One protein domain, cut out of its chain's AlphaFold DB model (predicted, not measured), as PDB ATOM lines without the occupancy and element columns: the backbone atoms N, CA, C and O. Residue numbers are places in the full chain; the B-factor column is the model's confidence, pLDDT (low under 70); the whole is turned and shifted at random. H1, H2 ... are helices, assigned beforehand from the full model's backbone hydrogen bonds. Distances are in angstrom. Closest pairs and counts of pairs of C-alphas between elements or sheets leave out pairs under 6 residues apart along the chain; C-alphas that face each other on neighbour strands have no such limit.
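AT A GLANCE: This is residues 105 to 236 of the 236 residues of an uncharacterized protein of Candidatus Bathyarchaeota archaeon (UniProt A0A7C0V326). One long helix, H3, is the beam of this domain, and the shorter helices are set along it: H1 crosses its first half, H2 crosses near its first residues, H4 folds back beside its far end as a hairpin, and H5 crosses it with H6 packed on H5. H7 starts near the middle of H3 and runs away from it, and residues 227 to 236 stick out as a free arm. The printed part has 132 residues with seven named helices, H1 to H7 in chain order, and no named strand; the class is all helix, and the helix packing is mostly crossed. It is only just compact, close to loose, with a radius of gyration of the C-alphas of 16.4 A and spans of 44 by 41 by 31 A.

HOW THE PARTS SIT: H1, residues 105 to 117, touches H3, residues 141 to 167, which meets it with residues 141 to 153 alone; the closest C-alphas are those of Lys 111 and Ala 149, 5.2 A apart, at a steep tilt of 44 degrees, opposite ways. H2, residues 119 to 131, touches H3 with residues 122 to 126 alone, about perpendicular at 77 degrees; the closest C-alphas are those of Leu 122 and Arg 141, 5.9 A apart. H3 is the hub, touching five helices. H4, residues 173 to 181, forms a helical hairpin with H3, a shallow tilt of 13 degrees, opposite ways; the closest C-alphas, of Arg 166 and Leu 173, are 7.0 A apart. H5, residues 189 to 198, touches H3 at a steep tilt of 68 degrees, only just short of about perpendicular; the closest C-alphas, of Tyr 159 and Leu 191, are 6.7 A apart. H6, residues 200 to 208, touches H5, with the closest C-alphas, of Glu 195 and Ile 203, 6.5 A apart. H7, residues 216 to 234, only just touches H3, with 3 pairs of C-alphas within 8 A and residue 216 alone; the closest are those of Tyr 152 and Leu 216, 5.6 A apart. H6 and H7 are apart. Every O i to N i+4 pair is within hydrogen-bond range in H1, H2, H4, H5, H6 and H7; in H3 it is 22 of 23.

IN THESE COORDINATES: H1 begins at C-alpha 105, (-40.854, -35.810, 24.280), and is 17.8 A long; H2 is 18.4 A. H3 runs 39.3 A from C-alpha 141 at (-39.230, -49.414, 9.381) to C-alpha 167. H4, H5 and H6 are shorter. H7 is 27.4 A long and ends at C-alpha 234, (-57.437, -17.581, -7.944).

THE WHOLE: The C-alphas farthest apart, of Val 136 and Ile 236, are 50.9 A apart. The printed part has no cut, and no link is long. The mean pLDDT of the printed part is 87.5; residues 182 to 187 and 233 to 236 are under 70.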
ATOM      1  N   ARG A 105     -39.432 -35.444  24.398       94.81
ATOM      2  CA  ARG A 105     -40.854 -35.810  24.280       94.81
ATOM      3  C   ARG A 105     -41.332 -35.764  22.830       94.81
ATOM      4  O   ARG A 105     -41.979 -36.710  22.396       94.81
ATOM      5  N   LEU A 106     -41.011 -34.699  22.090       93.81
ATOM      6  CA  LEU A 106     -41.426 -34.557  20.692       93.81
ATOM      7  C   LEU A 106     -40.895 -35.713  19.840       93.81
ATOM      8  O   LEU A 106     -41.669 -36.349  19.135       93.81
ATOM      9  N   TYR A 107     -39.609 -36.045  19.979       94.75
ATOM     10  CA  TYR A 107     -38.992 -37.171  19.280       94.75
ATOM     11  C   TYR A 107     -39.718 -38.492  19.564       94.75
ATOM     12  O   TYR A 107     -40.146 -39.181  18.635       94.75
ATOM     13  N   ARG A 108     -39.884 -38.842  20.848       95.81
ATOM     14  CA  ARG A 108     -40.478 -40.129  21.252       95.81
ATOM     15  C   ARG A 108     -41.923 -40.260  20.785       95.81
ATOM     16  O   ARG A 108     -42.303 -41.292  20.237       95.81
ATOM     17  N   GLU A 109     -42.710 -39.210  20.984       95.81
ATOM     18  CA  GLU A 109     -44.121 -39.189  20.614       95.81
ATOM     19  C   GLU A 109     -44.306 -39.185  19.088       95.81
ATOM     20  O   GLU A 109     -45.146 -39.920  18.572       95.81
ATOM     21  N   THR A 110     -43.490 -38.437  18.339       95.06
ATOM     22  CA  THR A 110     -43.527 -38.450  16.868       95.06
ATOM     23  C   THR A 110     -43.082 -39.796  16.297       95.06
ATOM     24  O   THR A 110     -43.738 -40.293  15.384       95.06
ATOM     25  N   LYS A 111     -42.024 -40.429  16.833       95.94
ATOM     26  CA  LYS A 111     -41.611 -41.785  16.414       95.94
ATOM     27  C   LYS A 111     -42.764 -42.774  16.590       95.94
ATOM     28  O   LYS A 111     -43.046 -43.545  15.676       95.94
ATOM     29  N   ARG A 112     -43.439 -42.730  17.745       96.19
ATOM     30  CA  ARG A 112     -44.604 -43.574  18.038       96.19
ATOM     31  C   ARG A 112     -45.740 -43.335  17.039       96.19
ATOM     32  O   ARG A 112     -46.182 -44.287  16.410       96.19
ATOM     33  N   HIS A 113     -46.126 -42.077  16.819       95.38
ATOM     34  CA  HIS A 113     -47.161 -41.695  15.846       95.38
ATOM     35  C   HIS A 113     -46.853 -42.177  14.424       95.38
ATOM     36  O   HIS A 113     -47.723 -42.716  13.753       95.38
ATOM     37  N   ILE A 114     -45.604 -42.043  13.963       95.38
ATOM     38  CA  ILE A 114     -45.190 -42.525  12.635       95.38
ATOM     39  C   ILE A 114     -45.365 -44.046  12.517       95.38
ATOM     40  O   ILE A 114     -45.838 -44.531  11.493       95.38
ATOM     41  N   LEU A 115     -44.982 -44.798  13.550       95.62
ATOM     42  CA  LEU A 115     -45.099 -46.258  13.553       95.62
ATOM     43  C   LEU A 115     -46.553 -46.742  13.626       95.62
ATOM     44  O   LEU A 115     -46.859 -47.780  13.047       95.62
ATOM     45  N   GLU A 116     -47.416 -46.014  14.335       95.19
ATOM     46  CA  GLU A 116     -48.823 -46.377  14.552       95.19
ATOM     47  C   GLU A 116     -49.727 -45.956  13.379       95.19
ATOM     48  O   GLU A 116     -50.585 -46.730  12.966       95.19
ATOM     49  N   GLU A 117     -49.520 -44.763  12.812       95.50
ATOM     50  CA  GLU A 117     -50.484 -44.127  11.896       95.50
ATOM     51  C   GLU A 117     -49.997 -44.024  10.438       95.50
ATOM     52  O   GLU A 117     -50.790 -43.731   9.544       95.50
ATOM     53  N   HIS A 118     -48.707 -44.267  10.165       94.62
ATOM     54  CA  HIS A 118     -48.092 -44.059   8.839       94.62
ATOM     55  C   HIS A 118     -47.387 -45.312   8.295       94.62
ATOM     56  O   HIS A 118     -46.318 -45.244   7.679       94.62
ATOM     57  N   GLU A 119     -47.976 -46.494   8.522       93.69
ATOM     58  CA  GLU A 119     -47.407 -47.777   8.076       93.69
ATOM     59  C   GLU A 119     -47.198 -47.829   6.553       93.69
ATOM     60  O   GLU A 119     -46.147 -48.275   6.083       93.69
ATOM     61  N   VAL A 120     -48.159 -47.328   5.773       94.44
ATOM     62  CA  VAL A 120     -48.114 -47.349   4.300       94.44
ATOM     63  C   VAL A 120     -46.948 -46.509   3.770       94.44
ATOM     64  O   VAL A 120     -46.242 -46.901   2.834       94.44
ATOM     65  N   GLU A 121     -46.710 -45.349   4.375       94.81
ATOM     66  CA  GLU A 121     -45.614 -44.450   4.039       94.81
ATOM     67  C   GLU A 121     -44.271 -45.067   4.419       94.81
ATOM     68  O   GLU A 121     -43.335 -45.007   3.618       94.81
ATOM     69  N   LEU A 122     -44.182 -45.716   5.583       94.81
ATOM     70  CA  LEU A 122     -42.990 -46.454   5.998       94.81
ATOM     71  C   LEU A 122     -42.670 -47.594   5.028       94.81
ATOM     72  O   LEU A 122     -41.519 -47.754   4.625       94.81
ATOM     73  N   GLU A 123     -43.666 -48.368   4.593       94.75
ATOM     74  CA  GLU A 123     -43.482 -49.418   3.585       94.75
ATOM     75  C   GLU A 123     -42.991 -48.870   2.251       94.75
ATOM     76  O   GLU A 123     -42.086 -49.428   1.621       94.75
ATOM     77  N   ARG A 124     -43.587 -47.766   1.798       94.75
ATOM     78  CA  ARG A 124     -43.156 -47.089   0.577       94.75
ATOM     79  C   ARG A 124     -41.722 -46.578   0.709       94.75
ATOM     80  O   ARG A 124     -40.931 -46.794  -0.205       94.75
ATOM     81  N   GLY A 125     -41.377 -45.957   1.834       93.25
ATOM     82  CA  GLY A 125     -40.025 -45.480   2.115       93.25
ATOM     83  C   GLY A 125     -39.005 -46.617   2.131       93.25
ATOM     84  O   GLY A 125     -37.975 -46.522   1.470       93.25
ATOM     85  N   MET A 126     -39.320 -47.734   2.792       95.06
ATOM     86  CA  MET A 126     -38.455 -48.917   2.818       95.06
ATOM     87  C   MET A 126     -38.227 -49.512   1.424       95.06
ATOM     88  O   MET A 126     -37.103 -49.913   1.122       95.06
ATOM     89  N   ARG A 127     -39.249 -49.534   0.556       94.75
ATOM     90  CA  ARG A 127     -39.087 -49.961  -0.846       94.75
ATOM     91  C   ARG A 127     -38.131 -49.052  -1.612       94.75
ATOM     92  O   ARG A 127     -37.176 -49.552  -2.195       94.75
ATOM     93  N   ILE A 128     -38.324 -47.735  -1.527       93.12
ATOM     94  CA  ILE A 128     -37.444 -46.749  -2.175       93.12
ATOM     95  C   ILE A 128     -35.998 -46.909  -1.682       93.12
ATOM     96  O   ILE A 128     -35.060 -46.887  -2.475       93.12
ATOM     97  N   ILE A 129     -35.796 -47.098  -0.378       92.38
ATOM     98  CA  ILE A 129     -34.468 -47.304   0.213       92.38
ATOM     99  C   ILE A 129     -33.816 -48.582  -0.319       92.38
ATOM    100  O   ILE A 129     -32.630 -48.564  -0.650       92.38
ATOM    101  N   ALA A 130     -34.569 -49.680  -0.408       90.25
ATOM    102  CA  ALA A 130     -34.067 -50.943  -0.938       90.25
ATOM    103  C   ALA A 130     -33.672 -50.819  -2.420       90.25
ATOM    104  O   ALA A 130     -32.585 -51.250  -2.797       90.25
ATOM    105  N   GLU A 131     -34.510 -50.171  -3.231       93.19
ATOM    106  CA  GLU A 131     -34.269 -49.931  -4.661       93.19
ATOM    107  C   GLU A 131     -33.032 -49.056  -4.915       93.19
ATOM    108  O   GLU A 131     -32.311 -49.278  -5.884       93.19
ATOM    109  N   ASN A 132     -32.742 -48.104  -4.022       91.19
ATOM    110  CA  ASN A 132     -31.599 -47.189  -4.138       91.19
ATOM    111  C   ASN A 132     -30.344 -47.653  -3.371       91.19
ATOM    112  O   ASN A 132     -29.402 -46.882  -3.204       91.19
ATOM    113  N   GLY A 133     -30.315 -48.892  -2.864       84.75
ATOM    114  CA  GLY A 133     -29.151 -49.441  -2.153       84.75
ATOM    115  C   GLY A 133     -28.904 -48.866  -0.748       84.75
ATOM    116  O   GLY A 133     -27.869 -49.140  -0.143       84.75
ATOM    117  N   GLY A 134     -29.854 -48.117  -0.179       84.56
ATOM    118  CA  GLY A 134     -29.755 -47.521   1.162       84.56
ATOM    119  C   GLY A 134     -29.975 -48.506   2.322       84.56
ATOM    120  O   GLY A 134     -29.795 -48.145   3.489       84.56
ATOM    121  N   GLY A 135     -30.338 -49.758   2.019       79.00
ATOM    122  CA  GLY A 135     -30.699 -50.785   3.007       79.00
ATOM    123  C   GLY A 135     -29.583 -51.171   3.988       79.00
ATOM    124  O   GLY A 135     -29.863 -51.751   5.035       79.00
ATOM    125  N   VAL A 136     -28.324 -50.822   3.700       81.81
ATOM    126  CA  VAL A 136     -27.187 -51.035   4.619       81.81
ATOM    127  C   VAL A 136     -27.300 -50.141   5.864       81.81
ATOM    128  O   VAL A 136     -26.979 -50.585   6.975       81.81
ATOM    129  N   TYR A 137     -27.799 -48.913   5.680       82.88
ATOM    130  CA  TYR A 137     -27.903 -47.875   6.709       82.88
ATOM    131  C   TYR A 137     -29.299 -47.812   7.338       82.88
ATOM    132  O   TYR A 137     -29.420 -47.655   8.553       82.88
ATOM    133  N   ILE A 138     -30.355 -47.989   6.538       89.75
ATOM    134  CA  ILE A 138     -31.748 -47.980   7.002       89.75
ATOM    135  C   ILE A 138     -32.336 -49.375   6.799       89.75
ATOM    136  O   ILE A 138     -32.851 -49.717   5.738       89.75
ATOM    137  N   ARG A 139     -32.198 -50.211   7.831       88.00
ATOM    138  CA  ARG A 139     -32.439 -51.660   7.735       88.00
ATOM    139  C   ARG A 139     -33.893 -52.070   7.943       88.00
ATOM    140  O   ARG A 139     -34.278 -53.166   7.552       88.00
ATOM    141  N   ASN A 140     -34.688 -51.238   8.609       92.88
ATOM    142  CA  ASN A 140     -36.063 -51.559   8.972       92.88
ATOM    143  C   ASN A 140     -36.917 -50.289   9.128       92.88
ATOM    144  O   ASN A 140     -36.399 -49.171   9.184       92.88
ATOM    145  N   ARG A 141     -38.240 -50.491   9.214       94.69
ATOM    146  CA  ARG A 141     -39.230 -49.414   9.381       94.69
ATOM    147  C   ARG A 141     -38.988 -48.598  10.649       94.69
ATOM    148  O   ARG A 141     -39.174 -47.390  10.630       94.69
ATOM    149  N   GLU A 142     -38.530 -49.238  11.724       95.25
ATOM    150  CA  GLU A 142     -38.223 -48.541  12.972       95.25
ATOM    151  C   GLU A 142     -37.095 -47.524  12.786       95.25
ATOM    152  O   GLU A 142     -37.248 -46.368  13.172       95.25
ATOM    153  N   LYS A 143     -36.001 -47.909  12.121       93.81
ATOM    154  CA  LYS A 143     -34.888 -46.998  11.853       93.81
ATOM    155  C   LYS A 143     -35.293 -45.854  10.928       93.81
ATOM    156  O   LYS A 143     -34.832 -44.729  11.106       93.81
ATOM    157  N   LEU A 144     -36.161 -46.130   9.957       94.31
ATOM    158  CA  LEU A 144     -36.730 -45.095   9.099       94.31
ATOM    159  C   LEU A 144     -37.587 -44.107   9.905       94.31
ATOM    160  O   LEU A 144     -37.403 -42.899   9.777       94.31
ATOM    161  N   ALA A 145     -38.460 -44.610  10.783       95.12
ATOM    162  CA  ALA A 145     -39.279 -43.783  11.665       95.12
ATOM    163  C   ALA A 145     -38.428 -42.930  12.620       95.12
ATOM    164  O   ALA A 145     -38.758 -41.772  12.855       95.12
ATOM    165  N   GLU A 146     -37.310 -43.459  13.132       94.06
ATOM    166  CA  GLU A 146     -36.348 -42.678  13.922       94.06
ATOM    167  C   GLU A 146     -35.788 -41.495  13.136       94.06
ATOM    168  O   GLU A 146     -35.770 -40.382  13.650       94.06
ATOM    169  N   LEU A 147     -35.340 -41.724  11.898       91.44
ATOM    170  CA  LEU A 147     -34.783 -40.672  11.044       91.44
ATOM    171  C   LEU A 147     -35.827 -39.600  10.729       91.44
ATOM    172  O   LEU A 147     -35.536 -38.412  10.839       91.44
ATOM    173  N   TRP A 148     -37.054 -40.008  10.407       92.62
ATOM    174  CA  TRP A 148     -38.153 -39.077  10.150       92.62
ATOM    175  C   TRP A 148     -38.558 -38.289  11.398       92.62
ATOM    176  O   TRP A 148     -38.815 -37.089  11.307       92.62
ATOM    177  N   ALA A 149     -38.572 -38.925  12.572       93.00
ATOM    178  CA  ALA A 149     -38.830 -38.238  13.832       93.00
ATOM    179  C   ALA A 149     -37.718 -37.233  14.171       93.00
ATOM    180  O   ALA A 149     -38.030 -36.120  14.587       93.00
ATOM    181  N   MET A 150     -36.443 -37.578  13.951       90.56
ATOM    182  CA  MET A 150     -35.324 -36.644  14.141       90.56
ATOM    183  C   MET A 150     -35.434 -35.438  13.204       90.56
ATOM    184  O   MET A 150     -35.356 -34.311  13.674       90.56
ATOM    185  N   GLN A 151     -35.719 -35.653  11.916       88.56
ATOM    186  CA  GLN A 151     -35.938 -34.560  10.958       88.56
ATOM    187  C   GLN A 151     -37.108 -33.656  11.359       88.56
ATOM    188  O   GLN A 151     -37.044 -32.439  11.199       88.56
ATOM    189  N   TYR A 152     -38.187 -34.238  11.888       91.06
ATOM    190  CA  TYR A 152     -39.320 -33.466  12.383       91.06
ATOM    191  C   TYR A 152     -38.950 -32.624  13.605       91.06
ATOM    192  O   TYR A 152     -39.336 -31.465  13.674       91.06
ATOM    193  N   VAL A 153     -38.190 -33.167  14.555       91.25
ATOM    194  CA  VAL A 153     -37.717 -32.404  15.720       91.25
ATOM    195  C   VAL A 153     -36.817 -31.259  15.276       91.25
ATOM    196  O   VAL A 153     -37.041 -30.116  15.678       91.25
ATOM    197  N   ASP A 154     -35.865 -31.545  14.395       88.88
ATOM    198  CA  ASP A 154     -34.884 -30.576  13.909       88.88
ATOM    199  C   ASP A 154     -35.545 -29.414  13.150       88.88
ATOM    200  O   ASP A 154     -35.230 -28.244  13.370       88.88
ATOM    201  N   LEU A 155     -36.607 -29.702  12.383       90.50
ATOM    202  CA  LEU A 155     -37.475 -28.685  11.781       90.50
ATOM    203  C   LEU A 155     -37.967 -27.653  12.817       90.50
ATOM    204  O   LEU A 155     -37.956 -26.445  12.552       90.50
ATOM    205  N   TYR A 156     -38.393 -28.109  14.000       92.69
ATOM    206  CA  TYR A 156     -38.844 -27.229  15.081       92.69
ATOM    207  C   TYR A 156     -37.694 -26.569  15.836       92.69
ATOM    208  O   TYR A 156     -37.877 -25.454  16.325       92.69
ATOM    209  N   VAL A 157     -36.532 -27.211  15.965       93.12
ATOM    210  CA  VAL A 157     -35.332 -26.585  16.548       93.12
ATOM    211  C   VAL A 157     -34.898 -25.404  15.681       93.12
ATOM    212  O   VAL A 157     -34.782 -24.284  16.183       93.12
ATOM    213  N   HIS A 158     -34.794 -25.599  14.366       92.06
ATOM    214  CA  HIS A 158     -34.513 -24.529  13.413       92.06
ATOM    215  C   HIS A 158     -35.544 -23.399  13.500       92.06
ATOM    216  O   HIS A 158     -35.178 -22.226  13.573       92.06
ATOM    217  N   TYR A 159     -36.842 -23.722  13.512       93.69
ATOM    218  CA  TYR A 159     -37.891 -22.703  13.577       93.69
ATOM    219  C   TYR A 159     -37.865 -21.907  14.889       93.69
ATOM    220  O   TYR A 159     -37.963 -20.680  14.867       93.69
ATOM    221  N   ARG A 160     -37.673 -22.572  16.033       95.81
ATOM    222  CA  ARG A 160     -37.504 -21.898  17.331       95.81
ATOM    223  C   ARG A 160     -36.256 -21.016  17.354       95.81
ATOM    224  O   ARG A 160     -36.337 -19.886  17.826       95.81
ATOM    225  N   THR A 161     -35.155 -21.480  16.764       95.25
ATOM    226  CA  THR A 161     -33.928 -20.687  16.584       95.25
ATOM    227  C   THR A 161     -34.216 -19.424  15.774       95.25
ATOM    228  O   THR A 161     -33.886 -18.320  16.203       95.25
ATOM    229  N   TYR A 162     -34.907 -19.561  14.638       94.06
ATOM    230  CA  TYR A 162     -35.322 -18.428  13.808       94.06
ATOM    231  C   TYR A 162     -36.161 -17.412  14.588       94.06
ATOM    232  O   TYR A 162     -35.913 -16.215  14.475       94.06
ATOM    233  N   LEU A 163     -37.111 -17.866  15.411       95.62
ATOM    234  CA  LEU A 163     -37.931 -16.970  16.227       95.62
ATOM    235  C   LEU A 163     -37.100 -16.161  17.222       95.62
ATOM    236  O   LEU A 163     -37.275 -14.949  17.295       95.62
ATOM    237  N   VAL A 164     -36.174 -16.797  17.940       97.31
ATOM    238  CA  VAL A 164     -35.287 -16.102  18.890       97.31
ATOM    239  C   VAL A 164     -34.452 -15.046  18.165       97.31
ATOM    240  O   VAL A 164     -34.423 -13.883  18.569       97.31
ATOM    241  N   LEU A 165     -33.843 -15.408  17.031       95.19
ATOM    242  CA  LEU A 165     -33.052 -14.471  16.231       95.19
ATOM    243  C   LEU A 165     -33.895 -13.333  15.637       95.19
ATOM    244  O   LEU A 165     -33.387 -12.215  15.492       95.19
ATOM    245  N   ARG A 166     -35.162 -13.604  15.298       95.12
ATOM    246  CA  ARG A 166     -36.120 -12.612  14.796       95.12
ATOM    247  C   ARG A 166     -36.482 -11.605  15.881       95.12
ATOM    248  O   ARG A 166     -36.396 -10.409  15.623       95.12
ATOM    249  N   GLU A 167     -36.803 -12.069  17.088       95.81
ATOM    250  CA  GLU A 167     -37.117 -11.202  18.236       95.81
ATOM    251  C   GLU A 167     -35.917 -10.369  18.700       95.81
ATOM    252  O   GLU A 167     -36.080  -9.244  19.178       95.81
ATOM    253  N   ARG A 168     -34.699 -10.888  18.512       92.69
ATOM    254  CA  ARG A 168     -33.451 -10.147  18.731       92.69
ATOM    255  C   ARG A 168     -33.218  -9.036  17.695       92.69
ATOM    256  O   ARG A 168     -32.428  -8.129  17.941       92.69
ATOM    257  N   GLY A 169     -33.868  -9.098  16.530       92.62
ATOM    258  CA  GLY A 169     -33.601  -8.186  15.416       92.62
ATOM    259  C   GLY A 169     -32.274  -8.480  14.709       92.62
ATOM    260  O   GLY A 169     -31.574  -7.554  14.297       92.62
ATOM    261  N   THR A 170     -31.907  -9.761  14.586       90.88
ATOM    262  CA  THR A 170     -30.638 -10.182  13.968       90.88
ATOM    263  C   THR A 170     -30.517  -9.642  12.534       90.88
ATOM    264  O   THR A 170     -31.378  -9.930  11.692       90.88
ATOM    265  N   PRO A 171     -29.460  -8.871  12.206       87.19
ATOM    266  CA  PRO A 171     -29.282  -8.324  10.868       87.19
ATOM    267  C   PRO A 171     -29.214  -9.426   9.809       87.19
ATOM    268  O   PRO A 171     -28.525 -10.425   9.992       87.19
ATOM    269  N   ARG A 172     -29.893  -9.216   8.673       87.06
ATOM    270  CA  ARG A 172     -29.907 -10.150   7.528       87.06
ATOM    271  C   ARG A 172     -30.399 -11.568   7.865       87.06
ATOM    272  O   ARG A 172     -30.074 -12.501   7.136       87.06
ATOM    273  N   LEU A 173     -31.228 -11.724   8.899       89.38
ATOM    274  CA  LEU A 173     -31.784 -13.024   9.285       89.38
ATOM    275  C   LEU A 173     -32.439 -13.770   8.114       89.38
ATOM    276  O   LEU A 173     -32.178 -14.951   7.942       89.38
ATOM    277  N   GLU A 174     -33.228 -13.091   7.277       87.75
ATOM    278  CA  GLU A 174     -33.866 -13.732   6.116       87.75
ATOM    279  C   GLU A 174     -32.842 -14.275   5.111       87.75
ATOM    280  O   GLU A 174     -33.019 -15.372   4.596       87.75
ATOM    281  N   HIS A 175     -31.726 -13.572   4.888       85.69
ATOM    282  CA  HIS A 175     -30.653 -14.054   4.016       85.69
ATOM    283  C   HIS A 175     -29.948 -15.281   4.607       85.69
ATOM    284  O   HIS A 175     -29.686 -16.252   3.900       85.69
ATOM    285  N   LEU A 176     -29.664 -15.257   5.914       85.12
ATOM    286  CA  LEU A 176     -29.115 -16.408   6.628       85.12
ATOM    287  C   LEU A 176     -30.069 -17.608   6.546       85.12
ATOM    288  O   LEU A 176     -29.640 -18.726   6.267       85.12
ATOM    289  N   TRP A 177     -31.360 -17.359   6.755       86.31
ATOM    290  CA  TRP A 177     -32.417 -18.358   6.707       86.31
ATOM    291  C   TRP A 177     -32.566 -18.968   5.310       86.31
ATOM    292  O   TRP A 177     -32.641 -20.186   5.177       86.31
ATOM    293  N   GLU A 178     -32.531 -18.146   4.261       82.19
ATOM    294  CA  GLU A 178     -32.497 -18.594   2.866       82.19
ATOM    295  C   GLU A 178     -31.235 -19.392   2.545       82.19
ATOM    296  O   GLU A 178     -31.318 -20.398   1.854       82.19
ATOM    297  N   ARG A 179     -30.066 -19.003   3.056       80.50
ATOM    298  CA  ARG A 179     -28.835 -19.764   2.814       80.50
ATOM    299  C   ARG A 179     -28.863 -21.135   3.489       80.50
ATOM    300  O   ARG A 179     -28.388 -22.102   2.905       80.50
ATOM    301  N   LEU A 180     -29.379 -21.212   4.714       77.69
ATOM    302  CA  LEU A 180     -29.446 -22.458   5.479       77.69
ATOM    303  C   LEU A 180     -30.527 -23.408   4.946       77.69
ATOM    304  O   LEU A 180     -30.330 -24.616   4.950       77.69
ATOM    305  N   HIS A 181     -31.651 -22.860   4.470       75.19
ATOM    306  CA  HIS A 181     -32.887 -23.616   4.219       75.19
ATOM    307  C   HIS A 181     -33.501 -23.353   2.834       75.19
ATOM    308  O   HIS A 181     -34.692 -23.593   2.617       75.19
ATOM    309  N   GLY A 182     -32.724 -22.788   1.908       57.31
ATOM    310  CA  GLY A 182     -33.183 -22.314   0.598       57.31
ATOM    311  C   GLY A 182     -33.537 -23.427  -0.375       57.31
ATOM    312  O   GLY A 182     -34.502 -23.278  -1.126       57.31
ATOM    313  N   GLU A 183     -32.826 -24.553  -0.311       55.62
ATOM    314  CA  GLU A 183     -33.030 -25.707  -1.184       55.62
ATOM    315  C   GLU A 183     -32.890 -27.005  -0.376       55.62
ATOM    316  O   GLU A 183     -31.835 -27.292   0.183       55.62
ATOM    317  N   GLY A 184     -33.973 -27.783  -0.284       51.75
ATOM    318  CA  GLY A 184     -33.982 -29.076   0.401       51.75
ATOM    319  C   GLY A 184     -35.390 -29.683   0.519       51.75
ATOM    320  O   GLY A 184     -36.374 -28.942   0.454       51.75
ATOM    321  N   PRO A 185     -35.529 -31.014   0.686       43.78
ATOM    322  CA  PRO A 185     -36.832 -31.691   0.663       43.78
ATOM    323  C   PRO A 185     -37.728 -31.369   1.872       43.78
ATOM    324  O   PRO A 185     -38.941 -31.554   1.806       43.78
ATOM    325  N   ILE A 186     -37.139 -30.918   2.985       59.97
ATOM    326  CA  ILE A 186     -37.807 -30.712   4.277       59.97
ATOM    327  C   ILE A 186     -37.144 -29.508   4.956       59.97
ATOM    328  O   ILE A 186     -36.187 -29.658   5.704       59.97
ATOM    329  N   THR A 187     -37.587 -28.293   4.638       68.56
ATOM    330  CA  THR A 187     -36.937 -27.068   5.129       68.56
ATOM    331  C   THR A 187     -37.752 -26.418   6.235       68.56
ATOM    332  O   THR A 187     -38.984 -26.436   6.211       68.56
ATOM    333  N   ALA A 188     -37.084 -25.739   7.170       70.31
ATOM    334  CA  ALA A 188     -37.739 -24.947   8.213       70.31
ATOM    335  C   ALA A 188     -38.626 -23.807   7.659       70.31
ATOM    336  O   ALA A 188     -39.495 -23.274   8.358       70.31
ATOM    337  N   ARG A 189     -38.516 -23.500   6.357       79.00
ATOM    338  CA  ARG A 189     -39.465 -22.648   5.622       79.00
ATOM    339  C   ARG A 189     -40.882 -23.223   5.567       79.00
ATOM    340  O   ARG A 189     -41.820 -22.453   5.377       79.00
ATOM    341  N   LEU A 190     -41.059 -24.532   5.751       86.62
ATOM    342  CA  LEU A 190     -42.379 -25.148   5.897       86.62
ATOM    343  C   LEU A 190     -43.137 -24.522   7.075       86.62
ATOM    344  O   LEU A 190     -44.287 -24.111   6.927       86.62
ATOM    345  N   LEU A 191     -42.468 -24.365   8.222       90.50
ATOM    346  CA  LEU A 191     -43.074 -23.778   9.417       90.50
ATOM    347  C   LEU A 191     -43.271 -22.264   9.280       90.50
ATOM    348  O   LEU A 191     -44.312 -21.765   9.697       90.50
ATOM    349  N   THR A 192     -42.371 -21.530   8.614       88.88
ATOM    350  CA  THR A 192     -42.604 -20.095   8.335       88.88
ATOM    351  C   THR A 192     -43.694 -19.865   7.278       88.88
ATOM    352  O   THR A 192     -44.385 -18.842   7.283       88.88
ATOM    353  N   TYR A 193     -43.898 -20.807   6.350       88.00
ATOM    354  CA  TYR A 193     -45.058 -20.816   5.458       88.00
ATOM    355  C   TYR A 193     -46.354 -21.043   6.245       88.00
ATOM    356  O   TYR A 193     -47.285 -20.249   6.108       88.00
ATOM    357  N   LEU A 194     -46.399 -22.060   7.111       90.69
ATOM    358  CA  LEU A 194     -47.565 -22.333   7.954       90.69
ATOM    359  C   LEU A 194     -47.856 -21.187   8.931       90.69
ATOM    360  O   LEU A 194     -49.017 -20.814   9.087       90.69
ATOM    361  N   GLU A 195     -46.834 -20.561   9.521       93.38
ATOM    362  CA  GLU A 195     -46.987 -19.379  10.380       93.38
ATOM    363  C   GLU A 195     -47.724 -18.258   9.640       93.38
ATOM    364  O   GLU A 195     -48.674 -17.691  10.174       93.38
ATOM    365  N   ARG A 196     -47.362 -17.978   8.382       91.38
ATOM    366  CA  ARG A 196     -48.037 -16.949   7.570       91.38
ATOM    367  C   ARG A 196     -49.508 -17.258   7.288       91.38
ATOM    368  O   ARG A 196     -50.270 -16.343   6.994       91.38
ATOM    369  N   ARG A 197     -49.913 -18.528   7.347       92.12
ATOM    370  CA  ARG A 197     -51.280 -18.975   7.027       92.12
ATOM    371  C   ARG A 197     -52.154 -19.218   8.251       92.12
ATOM    372  O   ARG A 197     -53.361 -19.006   8.180       92.12
ATOM    373  N   ARG A 198     -51.567 -19.678   9.354       94.00
ATOM    374  CA  ARG A 198     -52.274 -20.127  10.565       94.00
ATOM    375  C   ARG A 198     -51.853 -19.377  11.832       94.00
ATOM    376  O   ARG A 198     -52.502 -19.516  12.865       94.00
ATOM    377  N   GLY A 199     -50.797 -18.572  11.754       95.38
ATOM    378  CA  GLY A 199     -50.220 -17.836  12.873       95.38
ATOM    379  C   GLY A 199     -49.241 -18.663  13.707       95.38
ATOM    380  O   GLY A 199     -49.280 -19.891  13.743       95.38
ATOM    381  N   ILE A 200     -48.376 -17.968  14.444       95.44
ATOM    382  CA  ILE A 200     -47.327 -18.575  15.277       95.44
ATOM    383  C   ILE A 200     -47.880 -19.491  16.382       95.44
ATOM    384  O   ILE A 200     -47.320 -20.550  16.660       95.44
ATOM    385  N   ARG A 201     -49.035 -19.145  16.973       96.00
ATOM    386  CA  ARG A 201     -49.689 -19.963  18.013       96.00
ATOM    387  C   ARG A 201     -50.070 -21.352  17.502       96.00
ATOM    388  O   ARG A 201     -50.011 -22.309  18.266       96.00
ATOM    389  N   TYR A 202     -50.431 -21.466  16.224       95.12
ATOM    390  CA  TYR A 202     -50.712 -22.758  15.605       95.12
ATOM    391  C   TYR A 202     -49.464 -23.645  15.576       95.12
ATOM    392  O   TYR A 202     -49.534 -24.808  15.959       95.12
ATOM    393  N   ILE A 203     -48.307 -23.080  15.219       94.69
ATOM    394  CA  ILE A 203     -47.042 -23.821  15.183       94.69
ATOM    395  C   ILE A 203     -46.665 -24.340  16.573       94.69
ATOM    396  O   ILE A 203     -46.297 -25.503  16.719       94.69
ATOM    397  N   PHE A 204     -46.835 -23.524  17.616       94.62
ATOM    398  CA  PHE A 204     -46.571 -23.966  18.988       94.62
ATOM    399  C   PHE A 204     -47.580 -24.987  19.498       94.62
ATOM    400  O   PHE A 204     -47.188 -25.904  20.212       94.62
ATOM    401  N   LYS A 205     -48.850 -24.894  19.097       93.50
ATOM    402  CA  LYS A 205     -49.837 -25.939  19.384       93.50
ATOM    403  C   LYS A 205     -49.407 -27.288  18.798       93.50
ATOM    404  O   LYS A 205     -49.565 -28.313  19.460       93.50
ATOM    405  N   LEU A 206     -48.852 -27.286  17.581       91.56
ATOM    406  CA  LEU A 206     -48.308 -28.491  16.951       91.56
ATOM    407  C   LEU A 206     -47.155 -29.090  17.774       91.56
ATOM    408  O   LEU A 206     -47.135 -30.293  18.021       91.56
ATOM    409  N   LEU A 207     -46.257 -28.229  18.260       88.31
ATOM    410  CA  LEU A 207     -45.094 -28.603  19.066       88.31
ATOM    411  C   LEU A 207     -45.452 -29.145  20.463       88.31
ATOM    412  O   LEU A 207     -44.775 -30.040  20.965       88.31
ATOM    413  N   THR A 208     -46.475 -28.597  21.126       86.81
ATOM    414  CA  THR A 208     -46.747 -28.874  22.549       86.81
ATOM    415  C   THR A 208     -47.950 -29.791  22.764       86.81
ATOM    416  O   THR A 208     -47.808 -30.899  23.295       86.81
ATOM    417  N   GLU A 209     -49.137 -29.339  22.360       88.12
ATOM    418  CA  GLU A 209     -50.423 -30.009  22.588       88.12
ATOM    419  C   GLU A 209     -50.621 -31.204  21.653       88.12
ATOM    420  O   GLU A 209     -51.203 -32.215  22.044       88.12
ATOM    421  N   MET A 210     -50.127 -31.088  20.421       85.06
ATOM    422  CA  MET A 210     -50.266 -32.103  19.375       85.06
ATOM    423  C   MET A 210     -49.006 -32.961  19.203       85.06
ATOM    424  O   MET A 210     -48.931 -33.737  18.250       85.06
ATOM    425  N   ALA A 211     -48.036 -32.866  20.118       82.62
ATOM    426  CA  ALA A 211     -46.890 -33.769  20.134       82.62
ATOM    427  C   ALA A 211     -47.382 -35.228  20.186       82.62
ATOM    428  O   ALA A 211     -48.144 -35.593  21.084       82.62
ATOM    429  N   GLY A 212     -46.982 -36.041  19.202       80.25
ATOM    430  CA  GLY A 212     -47.465 -37.422  19.041       80.25
ATOM    431  C   GLY A 212     -48.800 -37.584  18.333       80.25
ATOM    432  O   GLY A 212     -49.389 -38.655  18.397       80.25
ATOM    433  N   ARG A 213     -49.304 -36.523  17.706       87.00
ATOM    434  CA  ARG A 213     -50.498 -36.547  16.844       87.00
ATOM    435  C   ARG A 213     -50.244 -35.916  15.479       87.00
ATOM    436  O   ARG A 213     -51.161 -35.768  14.678       87.00
ATOM    437  N   CYS A 214     -49.020 -35.455  15.263       88.81
ATOM    438  CA  CYS A 214     -48.570 -34.820  14.045       88.81
ATOM    439  C   CYS A 214     -47.104 -35.192  13.830       88.81
ATOM    440  O   CYS A 214     -46.306 -35.248  14.772       88.81
ATOM    441  N   CYS A 215     -46.760 -35.456  12.580       90.56
ATOM    442  CA  CYS A 215     -45.394 -35.589  12.113       90.56
ATOM    443  C   CYS A 215     -45.211 -34.795  10.818       90.56
ATOM    444  O   CYS A 215     -46.109 -34.098  10.339       90.56
ATOM    445  N   LEU A 216     -44.030 -34.910  10.221       89.50
ATOM    446  CA  LEU A 216     -43.719 -34.208   8.989       89.50
ATOM    447  C   LEU A 216     -44.660 -34.578   7.832       89.50
ATOM    448  O   LEU A 216     -45.035 -33.704   7.056       89.50
ATOM    449  N   ILE A 217     -45.061 -35.849   7.729       89.06
ATOM    450  CA  ILE A 217     -45.983 -36.327   6.687       89.06
ATOM    451  C   ILE A 217     -47.304 -35.553   6.766       89.06
ATOM    452  O   ILE A 217     -47.811 -35.074   5.753       89.06
ATOM    453  N   ASP A 218     -47.821 -35.370   7.982       90.81
ATOM    454  CA  ASP A 218     -49.063 -34.643   8.241       90.81
ATOM    455  C   ASP A 218     -48.933 -33.157   7.876       90.81
ATOM    456  O   ASP A 218     -49.820 -32.595   7.231       90.81
ATOM    457  N   LEU A 219     -47.801 -32.524   8.214       90.19
ATOM    458  CA  LEU A 219     -47.543 -31.126   7.853       90.19
ATOM    459  C   LEU A 219     -47.413 -30.918   6.344       90.19
ATOM    460  O   LEU A 219     -47.891 -29.910   5.821       90.19
ATOM    461  N   LEU A 220     -46.771 -31.852   5.640       89.19
ATOM    462  CA  LEU A 220     -46.643 -31.793   4.186       89.19
ATOM    463  C   LEU A 220     -48.018 -31.903   3.521       89.19
ATOM    464  O   LEU A 220     -48.331 -31.087   2.653       89.19
ATOM    465  N   ARG A 221     -48.868 -32.826   3.991       89.38
ATOM    466  CA  ARG A 221     -50.263 -32.957   3.539       89.38
ATOM    467  C   ARG A 221     -51.066 -31.680   3.775       89.38
ATOM    468  O   ARG A 221     -51.680 -31.177   2.838       89.38
ATOM    469  N   GLU A 222     -51.007 -31.101   4.977       90.69
ATOM    470  CA  GLU A 222     -51.712 -29.842   5.254       90.69
ATOM    471  C   GLU A 222     -51.233 -28.719   4.321       90.69
ATOM    472  O   GLU A 222     -52.040 -27.973   3.765       90.69
ATOM    473  N   CYS A 223     -49.921 -28.603   4.109       87.56
ATOM    474  CA  CYS A 223     -49.370 -27.592   3.213       87.56
ATOM    475  C   CYS A 223     -49.834 -27.773   1.764       87.56
ATOM    476  O   CYS A 223     -50.114 -26.781   1.088       87.56
ATOM    477  N   GLU A 224     -49.916 -29.008   1.272       86.62
ATOM    478  CA  GLU A 224     -50.470 -29.295  -0.051       86.62
ATOM    479  C   GLU A 224     -51.939 -28.890  -0.152       86.62
ATOM    480  O   GLU A 224     -52.335 -28.270  -1.141       86.62
ATOM    481  N   ASP A 225     -52.741 -29.181   0.867       87.19
ATOM    482  CA  ASP A 225     -54.163 -28.853   0.861       87.19
ATOM    483  C   ASP A 225     -54.407 -27.341   0.929       87.19
ATOM    484  O   ASP A 225     -55.236 -26.820   0.179       87.19
ATOM    485  N   ILE A 226     -53.617 -26.601   1.718       86.12
ATOM    486  CA  ILE A 226     -53.643 -25.129   1.714       86.12
ATOM    487  C   ILE A 226     -53.313 -24.593   0.314       86.12
ATOM    488  O   ILE A 226     -54.036 -23.739  -0.203       86.12
ATOM    489  N   LYS A 227     -52.262 -25.114  -0.337       84.06
ATOM    490  CA  LYS A 227     -51.881 -24.694  -1.697       84.06
ATOM    491  C   LYS A 227     -52.990 -24.966  -2.715       84.06
ATOM    492  O   LYS A 227     -53.283 -24.093  -3.530       84.06
ATOM    493  N   LYS A 228     -53.635 -26.138  -2.660       84.94
ATOM    494  CA  LYS A 228     -54.774 -26.474  -3.536       84.94
ATOM    495  C   LYS A 228     -55.941 -25.506  -3.328       84.94
ATOM    496  O   LYS A 228     -56.511 -25.021  -4.305       84.94
ATOM    497  N   MET A 229     -56.273 -25.193  -2.073       79.88
ATOM    498  CA  MET A 229     -57.335 -24.235  -1.743       79.88
ATOM    499  C   MET A 229     -57.029 -22.826  -2.254       79.88
ATOM    500  O   MET A 229     -57.930 -22.152  -2.751       79.88
ATOM    501  N   ASP A 230     -55.780 -22.374  -2.147       80.81
ATOM    502  CA  ASP A 230     -55.374 -21.076  -2.684       80.81
ATOM    503  C   ASP A 230     -55.513 -21.036  -4.202       80.81
ATOM    504  O   ASP A 230     -56.129 -20.115  -4.727       80.81
ATOM    505  N   MET A 231     -54.996 -22.046  -4.909       75.38
ATOM    506  CA  MET A 231     -55.090 -22.107  -6.370       75.38
ATOM    507  C   MET A 231     -56.543 -22.047  -6.844       75.38
ATOM    508  O   MET A 231     -56.846 -21.275  -7.748       75.38
ATOM    509  N   ALA A 232     -57.445 -22.779  -6.182       71.06
ATOM    510  CA  ALA A 232     -58.870 -22.764  -6.502       71.06
ATOM    511  C   ALA A 232     -59.518 -21.374  -6.334       71.06
ATOM    512  O   ALA A 232     -60.419 -21.026  -7.094       71.06
ATOM    513  N   ARG A 233     -59.051 -20.563  -5.371       63.91
ATOM    514  CA  ARG A 233     -59.542 -19.190  -5.139       63.91
ATOM    515  C   ARG A 233     -59.091 -18.191  -6.204       63.91
ATOM    516  O   ARG A 233     -59.766 -17.186  -6.380       63.91
ATOM    517  N   TYR A 234     -57.975 -18.449  -6.887       56.22
ATOM    518  CA  TYR A 234     -57.437 -17.581  -7.944       56.22
ATOM    519  C   TYR A 234     -57.874 -17.990  -9.362       56.22
ATOM    520  O   TYR A 234     -57.533 -17.308 -10.324       56.22
ATOM    521  N   THR A 235     -58.624 -19.084  -9.502       50.06
ATOM    522  CA  THR A 235     -59.237 -19.541 -10.765       50.06
ATOM    523  C   THR A 235     -60.709 -19.132 -10.926       50.06
ATOM    524  O   THR A 235     -61.405 -19.713 -11.757       50.06
ATOM    525  N   ILE A 236     -61.189 -18.155 -10.146       45.09
ATOM    526  CA  ILE A 236     -62.530 -17.552 -10.267       45.09
ATOM    527  C   ILE A 236     -62.398 -16.130 -10.807       45.09
ATOM    528  O   ILE A 236     -61.555 -15.384 -10.258       45.09
TER     529      ILE A 236